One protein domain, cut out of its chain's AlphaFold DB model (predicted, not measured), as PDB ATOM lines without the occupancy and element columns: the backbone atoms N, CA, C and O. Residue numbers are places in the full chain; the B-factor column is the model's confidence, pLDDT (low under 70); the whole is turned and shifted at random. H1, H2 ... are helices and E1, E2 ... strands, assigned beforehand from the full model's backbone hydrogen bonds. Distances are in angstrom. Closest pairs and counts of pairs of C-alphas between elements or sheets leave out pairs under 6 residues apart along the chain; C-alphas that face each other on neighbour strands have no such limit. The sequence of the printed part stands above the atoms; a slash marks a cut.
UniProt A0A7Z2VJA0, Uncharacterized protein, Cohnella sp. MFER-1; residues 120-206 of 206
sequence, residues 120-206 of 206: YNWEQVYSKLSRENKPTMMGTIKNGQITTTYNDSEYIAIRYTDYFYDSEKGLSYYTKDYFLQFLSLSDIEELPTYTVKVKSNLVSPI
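What this domain is: This is residues 120 to 206 of the 206 residues of an uncharacterized protein of Cohnella sp. MFER-1 (UniProt A0A7Z2VJA0). Three small antiparallel sheets are set round one another: the hairpin E4-E5 lies in the middle, the hairpin E6-E7 loosely crosses one of its faces, and the strongly twisted meander E1-E2-E3, each strand the antiparallel neighbour of the one before, lies toward its other side. Three short helices, H1, H2 and H3, gather on the side of E5 away from E4, and H1 packs on E5 with residues 122 to 125. The printed part has 87 residues, with three named helices and seven named strands in the order H1 E1 E2 E3 E4 E5 H2 H3 E6 E7, a mixed class. The whole is compact, with a radius of gyration of the C-alphas of 12.6 A, and rounded, spanning 37 by 34 by 20 A.

How they stand to each other: Start with H1, residues 122 to 128, and look across to E5, residues 171 to 175: their closest C-alphas, those of Trp 122 and Ser 172, are 5.8 A apart. H1 also only just touches H3, residues 185 to 188, with 3 pairs of C-alphas within 8 A, the closest being Val 125 and Ile 188 at 6.5 A. Next come E1, residues 137 to 142, and E2, residues 145 to 150, an antiparallel hairpin; look for N 145 and O 142 within hydrogen-bond range at 2.9 A. E2 makes a second antiparallel hairpin with E3, residues 153 to 157, where N 148 and O 155 are 2.8 A apart. In this sheet E1 and E3 are the edge strands, and H1 is not on it. Go on to E4, residues 163 to 166, which forms an antiparallel hairpin with E5; N 164 and O 173 are 2.8 A apart. The closest C-alphas of E3 and E4, those of Ala 157 and Tyr 163, are 6.2 A apart. H2, residues 176 to 179, follows E5 directly and only grazes the sheet of E1, E2 and E3 with its residues 178 to 179. H2 and H3 are near each other, with 6 pairs of C-alphas within 10 A. Last, E6, residues 193 to 197, and E7, residues 202 to 205, form an antiparallel hairpin, with N 195 and O 204 at 2.8 A. The closest C-alphas of E5 and E6, those of Tyr 173 and Tyr 194, are 7.9 A apart, and those of E4 and E7, Asp 166 and Val 203, are 7.5 A apart. E2 and E6 are apart. In H1 every O i to N i+4 pair is within hydrogen-bond range; H2 and H3 are too short for such a pair, and each has its 1 O i to N i+3 pair within range.

Where its parts are: Find C-alpha 122 at (240.946, 263.879, 289.810); from there H1 runs 10.1 A to C-alpha 128. E1 covers 11.5 A, E2 16.0 A and E3 13.5 A, the last ending at C-alpha 157, (230.542, 258.046, 291.424). E4 measures 9.9 A and E5 13.6 A, while H2 and H3 measure 5.5 A each. E6 runs 14.1 A, and E7 runs 10.2 A to C-alpha 205 at (244.224, 263.416, 276.116).

The domain as a whole: Look at Glu 132 and Lys 199 for the two C-alphas farthest apart, 37.7 A. The printed part has no cut and ends at residue 206, the chain's last residue. No link is long; the link from H1 to E1, with 8 residues, is short, and the others are tight. The mean pLDDT of the printed part is 82.6, and residue 133 and residues 136 to 145 are under 70.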
ATOM      1  N   TYR A 120     238.009 264.533 283.324       95.19
ATOM      2  CA  TYR A 120     239.097 265.225 284.001       95.19
ATOM      3  C   TYR A 120     239.790 264.270 284.964       95.19
ATOM      4  O   TYR A 120     239.151 263.426 285.600       95.19
ATOM      5  N   ASN A 121     241.106 264.410 285.087       94.94
ATOM      6  CA  ASN A 121     241.861 263.692 286.100       94.94
ATOM      7  C   ASN A 121     241.579 264.292 287.486       94.94
ATOM      8  O   ASN A 121     241.658 265.506 287.681       94.94
ATOM      9  N   TRP A 122     241.278 263.434 288.459       90.69
ATOM     10  CA  TRP A 122     240.946 263.879 289.810       90.69
ATOM     11  C   TRP A 122     242.072 264.665 290.485       90.69
ATOM     12  O   TRP A 122     241.812 265.700 291.092       90.69
ATOM     13  N   GLU A 123     243.314 264.187 290.403       90.44
ATOM     14  CA  GLU A 123     244.442 264.806 291.107       90.44
ATOM     15  C   GLU A 123     244.701 266.223 290.598       90.44
ATOM     16  O   GLU A 123     244.948 267.137 291.387       90.44
ATOM     17  N   GLN A 124     244.554 266.424 289.287       92.56
ATOM     18  CA  GLN A 124     244.641 267.738 288.657       92.56
ATOM     19  C   GLN A 124     243.552 268.678 289.183       92.56
ATOM     20  O   GLN A 124     243.877 269.774 289.645       92.56
ATOM     21  N   VAL A 125     242.290 268.231 289.205       90.75
ATOM     22  CA  VAL A 125     241.174 269.010 289.773       90.75
ATOM     23  C   VAL A 125     241.459 269.360 291.230       90.75
ATOM     24  O   VAL A 125     241.462 270.529 291.607       90.75
ATOM     25  N   TYR A 126     241.796 268.361 292.043       87.56
ATOM     26  CA  TYR A 126     242.055 268.530 293.469       87.56
ATOM     27  C   TYR A 126     243.215 269.493 293.765       87.56
ATOM     28  O   TYR A 126     243.181 270.242 294.749       87.56
ATOM     29  N   SER A 127     244.248 269.496 292.921       88.12
ATOM     30  CA  SER A 127     245.392 270.398 293.067       88.12
ATOM     31  C   SER A 127     245.043 271.867 292.798       88.12
ATOM     32  O   SER A 127     245.621 272.736 293.453       88.12
ATOM     33  N   LYS A 128     244.073 272.140 291.907       86.75
ATOM     34  CA  LYS A 128     243.634 273.498 291.539       86.75
ATOM     35  C   LYS A 128     242.718 274.135 292.591       86.75
ATOM     36  O   LYS A 128     242.710 275.355 292.738       86.75
ATOM     37  N   LEU A 129     241.955 273.330 293.331       84.50
ATOM     38  CA  LEU A 129     240.970 273.837 294.290       84.50
ATOM     39  C   LEU A 129     241.635 274.591 295.457       84.50
ATOM     40  O   LEU A 129     242.654 274.163 296.008       84.50
ATOM     41  N   SER A 130     241.038 275.716 295.863       77.25
ATOM     42  CA  SER A 130     241.433 276.444 297.076       77.25
ATOM     43  C   SER A 130     241.137 275.596 298.319       77.25
ATOM     44  O   SER A 130     240.293 274.710 298.277       77.25
ATOM     45  N   ARG A 131     241.805 275.850 299.456       73.50
ATOM     46  CA  ARG A 131     241.554 275.080 300.696       73.50
ATOM     47  C   ARG A 131     240.082 275.079 301.128       73.50
ATOM     48  O   ARG A 131     239.647 274.095 301.705       73.50
ATOM     49  N   GLU A 132     239.360 276.158 300.847       71.81
ATOM     50  CA  GLU A 132     237.934 276.307 301.147       71.81
ATOM     51  C   GLU A 132     237.054 275.442 300.233       71.81
ATOM     52  O   GLU A 132     236.090 274.849 300.697       71.81
ATOM     53  N   ASN A 133     237.454 275.274 298.969       69.94
ATOM     54  CA  ASN A 133     236.743 274.468 297.975       69.94
ATOM     55  C   ASN A 133     237.342 273.063 297.823       69.94
ATOM     56  O   ASN A 133     237.136 272.409 296.802       69.94
ATOM     57  N   LYS A 134     238.148 272.582 298.777       76.75
ATOM     58  CA  LYS A 134     238.716 271.235 298.683       76.75
ATOM     59  C   LYS A 134     237.724 270.215 299.236       76.75
ATOM     60  O   LYS A 134     237.381 270.303 300.415       76.75
ATOM     61  N   PRO A 135     237.300 269.219 298.436       73.50
ATOM     62  CA  PRO A 135     236.508 268.116 298.957       73.50
ATOM     63  C   PRO A 135     237.286 267.425 300.079       73.50
ATOM     64  O   PRO A 135     238.469 267.109 299.931       73.50
ATOM     65  N   THR A 136     236.627 267.226 301.217       66.25
ATOM     66  CA  THR A 136     237.251 266.739 302.452       66.25
ATOM     67  C   THR A 136     237.540 265.243 302.414       66.25
ATOM     68  O   THR A 136     238.440 264.790 303.119       66.25
ATOM     69  N   MET A 137     236.834 264.471 301.579       58.62
ATOM     70  CA  MET A 137     237.109 263.046 301.364       58.62
ATOM     71  C   MET A 137     236.823 262.621 299.922       58.62
ATOM     72  O   MET A 137     235.791 262.974 299.352       58.62
ATOM     73  N   MET A 138     237.715 261.804 299.360       56.44
ATOM     74  CA  MET A 138     237.508 261.053 298.123       56.44
ATOM     75  C   MET A 138     238.045 259.632 298.311       56.44
ATOM     76  O   MET A 138     239.031 259.424 299.017       56.44
ATOM     77  N   GLY A 139     237.383 258.647 297.703       53.69
ATOM     78  CA  GLY A 139     237.888 257.273 297.652       53.69
ATOM     79  C   GLY A 139     237.563 256.417 298.878       53.69
ATOM     80  O   GLY A 139     238.071 255.304 298.987       53.69
ATOM     81  N   THR A 140     236.689 256.878 299.782       55.22
ATOM     82  CA  THR A 140     236.117 255.950 300.766       55.22
ATOM     83  C   THR A 140     235.071 255.100 300.066       55.22
ATOM     84  O   THR A 140     234.089 255.618 299.533       55.22
ATOM     85  N   ILE A 141     235.292 253.789 300.080       60.34
ATOM     86  CA  ILE A 141     234.297 252.809 299.672       60.34
ATOM     87  C   ILE A 141     233.271 252.722 300.805       60.34
ATOM     88  O   ILE A 141     233.470 251.995 301.778       60.34
ATOM     89  N   LYS A 142     232.174 253.477 300.705       56.84
ATOM     90  CA  LYS A 142     231.007 253.282 301.576       56.84
ATOM     91  C   LYS A 142     230.075 252.303 300.882       56.84
ATOM     92  O   LYS A 142     229.636 252.555 299.767       56.84
ATOM     93  N   ASN A 143     229.814 251.155 301.506       58.47
ATOM     94  CA  ASN A 143     228.927 250.119 300.957       58.47
ATOM     95  C   ASN A 143     229.280 249.688 299.514       58.47
ATOM     96  O   ASN A 143     228.395 249.414 298.708       58.47
ATOM     97  N   GLY A 144     230.571 249.654 299.163       60.28
ATOM     98  CA  GLY A 144     231.021 249.299 297.811       60.28
ATOM     99  C   GLY A 144     231.035 250.452 296.795       60.28
ATOM    100  O   GLY A 144     231.353 250.212 295.635       60.28
ATOM    101  N   GLN A 145     230.716 251.686 297.200       66.75
ATOM    102  CA  GLN A 145     230.598 252.844 296.307       66.75
ATOM    103  C   GLN A 145     231.654 253.912 296.600       66.75
ATOM    104  O   GLN A 145     231.919 254.236 297.759       66.75
ATOM    105  N   ILE A 146     232.231 254.489 295.541       74.38
ATOM    106  CA  ILE A 146     233.133 255.636 295.663       74.38
ATOM    107  C   ILE A 146     232.302 256.868 296.004       74.38
ATOM    108  O   ILE A 146     231.425 257.255 295.234       74.38
ATOM    109  N   THR A 147     232.605 257.477 297.151       73.38
ATOM    110  CA  THR A 147     231.939 258.695 297.625       73.38
ATOM    111  C   THR A 147     232.925 259.865 297.698       73.38
ATOM    112  O   THR A 147     234.059 259.699 298.163       73.38
ATOM    113  N   THR A 148     232.483 261.044 297.257       80.81
ATOM    114  CA  THR A 148     233.134 262.345 297.438       80.81
ATOM    115  C   THR A 148     232.308 263.183 298.413       80.81
ATOM    116  O   THR A 148     231.107 263.344 298.209       80.81
ATOM    117  N   THR A 149     232.935 263.738 299.450       80.50
ATOM    118  CA  THR A 149     232.283 264.680 300.375       80.50
ATOM    119  C   THR A 149     232.738 266.104 300.072       80.50
ATOM    120  O   THR A 149     233.938 266.381 300.039       80.50
ATOM    121  N   TYR A 150     231.781 267.004 299.858       77.00
ATOM    122  CA  TYR A 150     232.009 268.414 299.552       77.00
ATOM    123  C   TYR A 150     230.937 269.269 300.237       77.00
ATOM    124  O   TYR A 150     229.752 268.999 300.058       77.00
ATOM    125  N   ASN A 151     231.339 270.274 301.024       78.06
ATOM    126  CA  ASN A 151     230.434 271.136 301.806       78.06
ATOM    127  C   ASN A 151     229.349 270.342 302.560       78.06
ATOM    128  O   ASN A 151     228.153 270.567 302.372       78.06
ATOM    129  N   ASP A 152     229.781 269.343 303.336       77.00
ATOM    130  CA  ASP A 152     228.929 268.429 304.116       77.00
ATOM    131  C   ASP A 152     227.914 267.603 303.301       77.00
ATOM    132  O   ASP A 152     227.082 266.891 303.862       77.00
ATOM    133  N   SER A 153     228.004 267.645 301.969       74.38
ATOM    134  CA  SER A 153     227.184 266.866 301.044       74.38
ATOM    135  C   SER A 153     227.982 265.704 300.455       74.38
ATOM    136  O   SER A 153     229.172 265.835 300.165       74.38
ATOM    137  N   GLU A 154     227.328 264.559 300.263       77.12
ATOM    138  CA  GLU A 154     227.934 263.361 299.672       77.12
ATOM    139  C   GLU A 154     227.513 263.175 298.209       77.12
ATOM    140  O   GLU A 154     226.349 263.351 297.843       77.12
ATOM    141  N   TYR A 155     228.476 262.779 297.380       77.12
ATOM    142  CA  TYR A 155     228.332 262.545 295.947       77.12
ATOM    143  C   TYR A 155     228.898 261.171 295.612       77.12
ATOM    144  O   TYR A 155     229.982 260.823 296.071       77.12
ATOM    145  N   ILE A 156     228.167 260.377 294.833       77.44
ATOM    146  CA  ILE A 156     228.532 258.989 294.528       77.44
ATOM    147  C   ILE A 156     228.925 258.894 293.060       77.44
ATOM    148  O   ILE A 156     228.173 259.336 292.194       77.44
ATOM    149  N   ALA A 157     230.080 258.291 292.783       79.56
ATOM    150  CA  ALA A 157     230.542 258.046 291.424       79.56
ATOM    151  C   ALA A 157     230.258 256.604 290.992       79.56
ATOM    152  O   ALA A 157     230.633 255.644 291.675       79.56
ATOM    153  N   ILE A 158     229.648 256.438 289.817       79.81
ATOM    154  CA  ILE A 158     229.355 255.131 289.230       79.81
ATOM    155  C   ILE A 158     230.444 254.745 288.231       79.81
ATOM    156  O   ILE A 158     230.781 255.491 287.305       79.81
ATOM    157  N   ARG A 159     230.984 253.535 288.391       78.69
ATOM    158  CA  ARG A 159     232.033 253.009 287.513       78.69
ATOM    159  C   ARG A 159     231.526 252.909 286.074       78.69
ATOM    160  O   ARG A 159     230.409 252.456 285.839       78.69
ATOM    161  N   TYR A 160     232.350 253.341 285.124       81.25
ATOM    162  CA  TYR A 160     232.053 253.382 283.686       81.25
ATOM    163  C   TYR A 160     230.854 254.252 283.281       81.25
ATOM    164  O   TYR A 160     230.420 254.202 282.132       81.25
ATOM    165  N   THR A 161     230.348 255.074 284.200       80.94
ATOM    166  CA  THR A 161     229.314 256.081 283.924       80.94
ATOM    167  C   THR A 161     229.822 257.473 284.271       80.94
ATOM    168  O   THR A 161     229.769 258.367 283.423       80.94
ATOM    169  N   ASP A 162     230.364 257.610 285.483       83.88
ATOM    170  CA  ASP A 162     230.881 258.853 286.053       83.88
ATOM    171  C   ASP A 162     232.391 258.826 286.218       83.88
ATOM    172  O   ASP A 162     233.014 259.880 286.172       83.88
ATOM    173  N   TYR A 163     232.983 257.644 286.406       89.00
ATOM    174  CA  TYR A 163     234.424 257.530 286.569       89.00
ATOM    175  C   TYR A 163     235.028 256.282 285.930       89.00
ATOM    176  O   TYR A 163     234.390 255.233 285.778       89.00
ATOM    177  N   PHE A 164     236.303 256.416 285.593       89.88
ATOM    178  CA  PHE A 164     237.184 255.365 285.131       89.88
ATOM    179  C   PHE A 164     238.462 255.373 285.970       89.88
ATOM    180  O   PHE A 164     239.020 256.434 286.252       89.88
ATOM    181  N   TYR A 165     238.921 254.191 286.368       88.88
ATOM    182  CA  TYR A 165     240.186 254.020 287.072       88.88
ATOM    183  C   TYR A 165     241.187 253.363 286.128       88.88
ATOM    184  O   TYR A 165     240.991 252.212 285.740       88.88
ATOM    185  N   ASP A 166     242.232 254.105 285.771       88.62
ATOM    186  CA  ASP A 166     243.390 253.589 285.051       88.62
ATOM    187  C   ASP A 166     244.301 252.900 286.071       88.62
ATOM    188  O   ASP A 166     245.040 253.549 286.819       88.62
ATOM    189  N   SER A 167     244.218 251.571 286.127       83.44
ATOM    190  CA  SER A 167     245.004 250.762 287.060       83.44
ATOM    191  C   SER A 167     246.498 250.744 286.755       83.44
ATOM    192  O   SER A 167     247.281 250.440 287.648       83.44
ATOM    193  N   GLU A 168     246.905 251.048 285.521       88.25
ATOM    194  CA  GLU A 168     248.322 251.066 285.140       88.25
ATOM    195  C   GLU A 168     249.005 252.326 285.665       88.25
ATOM    196  O   GLU A 168     250.131 252.273 286.153       88.25
ATOM    197  N   LYS A 169     248.300 253.460 285.601       88.50
ATOM    198  CA  LYS A 169     248.807 254.752 286.085       88.50
ATOM    199  C   LYS A 169     248.414 255.050 287.528       88.50
ATOM    200  O   LYS A 169     248.938 255.991 288.113       88.50
ATOM    201  N   GLY A 170     247.480 254.285 288.092       87.31
ATOM    202  CA  GLY A 170     246.902 254.551 289.407       87.31
ATOM    203  C   GLY A 170     246.030 255.809 289.443       87.31
ATOM    204  O   GLY A 170     245.795 256.355 290.517       87.31
ATOM    205  N   LEU A 171     245.546 256.274 288.288       91.00
ATOM    206  CA  LEU A 171     244.845 257.548 288.146       91.00
ATOM    207  C   LEU A 171     243.341 257.342 287.982       91.00
ATOM    208  O   LEU A 171     242.881 256.446 287.277       91.00
ATOM    209  N   SER A 172     242.561 258.226 288.602       91.31
ATOM    210  CA  SER A 172     241.107 258.249 288.440       91.31
ATOM    211  C   SER A 172     240.675 259.426 287.573       91.31
ATOM    212  O   SER A 172     241.088 260.567 287.794       91.31
ATOM    213  N   TYR A 173     239.799 259.141 286.619       94.06
ATOM    214  CA  TYR A 173     239.241 260.099 285.678       94.06
ATOM    215  C   TYR A 173     237.733 260.153 285.866       94.06
ATOM    216  O   TYR A 173     237.089 259.106 285.899       94.06
ATOM    217  N   TYR A 174     237.171 261.351 285.980       93.50
ATOM    218  CA  TYR A 174     235.742 261.556 286.212       93.50
ATOM    219  C   TYR A 174     235.141 262.421 285.117       93.50
ATOM    220  O   TYR A 174     235.808 263.305 284.580       93.50
ATOM    221  N   THR A 175     233.881 262.174 284.786       93.88
ATOM    222  CA  THR A 175     233.160 262.957 283.787       93.88
ATOM    223  C   THR A 175     233.011 264.408 284.230       93.88
ATOM    224  O   THR A 175     232.916 264.718 285.421       93.88
ATOM    225  N   LYS A 176     232.930 265.311 283.248       87.81
ATOM    226  CA  LYS A 176     232.557 266.711 283.479       87.81
ATOM    227  C   LYS A 176     231.292 266.830 284.336       87.81
ATOM    228  O   LYS A 176     231.287 267.557 285.324       87.81
ATOM    229  N   ASP A 177     230.251 266.078 283.980       84.75
ATOM    230  CA  ASP A 177     228.956 266.096 284.668       84.75
ATOM    231  C   ASP A 177     229.071 265.725 286.148       84.75
ATOM    232  O   ASP A 177     228.380 266.318 286.972       84.75
ATOM    233  N   TYR A 178     229.951 264.780 286.500       86.25
ATOM    234  CA  TYR A 178     230.183 264.402 287.891       86.25
ATOM    235  C   TYR A 178     230.741 265.567 288.710       86.25
ATOM    236  O   TYR A 178     230.191 265.899 289.759       86.25
ATOM    237  N   PHE A 179     231.789 266.230 288.214       86.00
ATOM    238  CA  PHE A 179     232.378 267.378 288.904       86.00
ATOM    239  C   PHE A 179     231.395 268.535 289.051       86.00
ATOM    240  O   PHE A 179     231.323 269.139 290.118       86.00
ATOM    241  N   LEU A 180     230.581 268.804 288.029       84.25
ATOM    242  CA  LEU A 180     229.592 269.887 288.060       84.25
ATOM    243  C   LEU A 180     228.448 269.669 289.067       84.25
ATOM    244  O   LEU A 180     227.633 270.566 289.270       84.25
ATOM    245  N   GLN A 181     228.371 268.509 289.731       81.00
ATOM    246  CA  GLN A 181     227.434 268.311 290.841       81.00
ATOM    247  C   GLN A 181     227.833 269.091 292.105       81.00
ATOM    248  O   GLN A 181     226.970 269.349 292.951       81.00
ATOM    249  N   PHE A 182     229.120 269.421 292.252       81.06
ATOM    250  CA  PHE A 182     229.676 270.071 293.445       81.06
ATOM    251  C   PHE A 182     230.712 271.166 293.157       81.06
ATOM    252  O   PHE A 182     231.009 271.950 294.051       81.06
ATOM    253  N   LEU A 183     231.220 271.269 291.929       81.88
ATOM    254  CA  LEU A 183     232.111 272.336 291.468       81.88
ATOM    255  C   LEU A 183     231.428 273.217 290.420       81.88
ATOM    256  O   LEU A 183     230.470 272.808 289.759       81.88
ATOM    257  N   SER A 184     231.956 274.423 290.232       82.69
ATOM    258  CA  SER A 184     231.578 275.293 289.120       82.69
ATOM    259  C   SER A 184     232.380 274.962 287.856       82.69
ATOM    260  O   SER A 184     233.441 274.342 287.912       82.69
ATOM    261  N   LEU A 185     231.891 275.391 286.687       82.81
ATOM    262  CA  LEU A 185     232.605 275.175 285.425       82.81
ATOM    263  C   LEU A 185     233.992 275.841 285.424       82.81
ATOM    264  O   LEU A 185     234.954 275.229 284.963       82.81
ATOM    265  N   SER A 186     234.110 277.037 286.003       84.12
ATOM    266  CA  SER A 186     235.380 277.770 286.114       84.12
ATOM    267  C   SER A 186     236.436 277.038 286.950       84.12
ATOM    268  O   SER A 186     237.638 277.211 286.737       84.12
ATOM    269  N   ASP A 187     236.012 276.161 287.865       84.31
ATOM    270  CA  ASP A 187     236.941 275.350 288.655       84.31
ATOM    271  C   ASP A 187     237.648 274.283 287.805       84.31
ATOM    272  O   ASP A 187     238.726 273.824 288.181       84.31
ATOM    273  N   ILE A 188     237.084 273.892 286.654       86.44
ATOM    274  CA  ILE A 188     237.569 272.745 285.869       86.44
ATOM    275  C   ILE A 188     237.872 273.044 284.393       86.44
ATOM    276  O   ILE A 188     238.581 272.266 283.767       86.44
ATOM    277  N   GLU A 189     237.387 274.145 283.815       85.88
ATOM    278  CA  GLU A 189     237.451 274.381 282.359       85.88
ATOM    279  C   GLU A 189     238.863 274.530 281.768       85.88
ATOM    280  O   GLU A 189     239.063 274.222 280.598       85.88
ATOM    281  N   GLU A 190     239.846 274.941 282.568       90.31
ATOM    282  CA  GLU A 190     241.245 275.113 282.135       90.31
ATOM    283  C   GLU A 190     242.107 273.855 282.339       90.31
ATOM    284  O   GLU A 190     243.311 273.867 282.075       90.31
ATOM    285  N   LEU A 191     241.530 272.783 282.886       93.12
ATOM    286  CA  LEU A 191     242.269 271.561 283.181       93.12
ATOM    287  C   LEU A 191     242.379 270.664 281.942       93.12
ATOM    288  O   LEU A 191     241.460 270.643 281.120       93.12
ATOM    289  N   PRO A 192     243.459 269.868 281.830       96.44
ATOM    290  CA  PRO A 192     243.577 268.863 280.785       96.44
ATOM    291  C   PRO A 192     242.373 267.920 280.763       96.44
ATOM    292  O   PRO A 192     241.914 267.437 281.805       96.44
ATOM    293  N   THR A 193     241.891 267.635 279.558       96.94
ATOM    294  CA  THR A 193     240.746 266.755 279.334       96.94
ATOM    295  C   THR A 193     241.149 265.449 278.678       96.94
ATOM    296  O   THR A 193     242.150 265.371 277.966       96.94
ATOM    297  N   TYR A 194     240.352 264.412 278.916       96.69
ATOM    298  CA  TYR A 194     240.642 263.053 278.485       96.69
ATOM    299  C   TYR A 194     239.395 262.358 277.936       96.69
ATOM    300  O   TYR A 194     238.276 262.635 278.368       96.69
ATOM    301  N   THR A 195     239.601 261.415 277.019       95.38
ATOM    302  CA  THR A 195     238.629 260.376 276.648       95.38
ATOM    303  C   THR A 195     239.124 259.016 277.117       95.38
ATOM    304  O   THR A 195     240.314 258.826 277.376       95.38
ATOM    305  N   VAL A 196     238.211 258.049 277.192       93.56
ATOM    306  CA  VAL A 196     238.536 256.666 277.536       93.56
ATOM    307  C   VAL A 196     237.975 255.686 276.510       93.56
ATOM    308  O   VAL A 196     236.894 255.903 275.961       93.56
ATOM    309  N   LYS A 197     238.713 254.597 276.285       92.38
ATOM    310  CA  LYS A 197     238.238 253.339 275.701       92.38
ATOM    311  C   LYS A 197     238.377 252.251 276.759       92.38
ATOM    312  O   LYS A 197     239.491 251.838 277.088       92.38
ATOM    313  N   VAL A 198     237.251 251.806 277.307       86.81
ATOM    314  CA  VAL A 198     237.205 250.963 278.509       86.81
ATOM    315  C   VAL A 198     237.773 249.577 278.225       86.81
ATOM    316  O   VAL A 198     238.614 249.103 278.984       86.81
ATOM    317  N   LYS A 199     237.398 248.954 277.098       86.62
ATOM    318  CA  LYS A 199     237.866 247.597 276.738       86.62
ATOM    319  C   LYS A 199     239.381 247.500 276.588       86.62
ATOM    320  O   LYS A 199     239.957 246.455 276.862       86.62
ATOM    321  N   SER A 200     240.016 248.576 276.134       87.56
ATOM    322  CA  SER A 200     241.465 248.638 275.932       87.56
ATOM    323  C   SER A 200     242.209 249.297 277.094       87.56
ATOM    324  O   SER A 200     243.387 249.588 276.931       87.56
ATOM    325  N   ASN A 201     241.528 249.595 278.211       87.75
ATOM    326  CA  ASN A 201     242.079 250.339 279.349       87.75
ATOM    327  C   ASN A 201     242.834 251.622 278.929       87.75
ATOM    328  O   ASN A 201     243.842 251.996 279.519       87.75
ATOM    329  N   LEU A 202     242.380 252.287 277.859       90.88
ATOM    330  CA  LEU A 202     243.142 253.362 277.223       90.88
ATOM    331  C   LEU A 202     242.518 254.711 277.546       90.88
ATOM    332  O   LEU A 202     241.379 254.970 277.161       90.88
ATOM    333  N   VAL A 203     243.297 255.581 278.182       93.75
ATOM    334  CA  VAL A 203     242.950 256.987 278.403       93.75
ATOM    335  C   VAL A 203     243.820 257.869 277.515       93.75
ATOM    336  O   VAL A 203     245.051 257.802 277.589       93.75
ATOM    337  N   SER A 204     243.177 258.716 276.711       94.19
ATOM    338  CA  SER A 204     243.835 259.607 275.752       94.19
ATOM    339  C   SER A 204     243.516 261.069 276.065       94.19
ATOM    340  O   SER A 204     242.347 261.369 276.318       94.19
ATOM    341  N   PRO A 205     244.501 261.983 276.036       94.88
ATOM    342  CA  PRO A 205     244.224 263.416 276.116       94.88
ATOM    343  C   PRO A 205     243.398 263.875 274.904       94.88
ATOM    344  O   PRO A 205     243.514 263.293 273.821       94.88
ATOM    345  N   ILE A 206     242.564 264.896 275.114       90.69
ATOM    346  CA  ILE A 206     241.779 265.597 274.084       90.69
ATOM    347  C   ILE A 206     242.352 266.996 273.901       90.69
ATOM    348  O   ILE A 206     242.635 267.624 274.947       90.69
TER     349      ILE A 206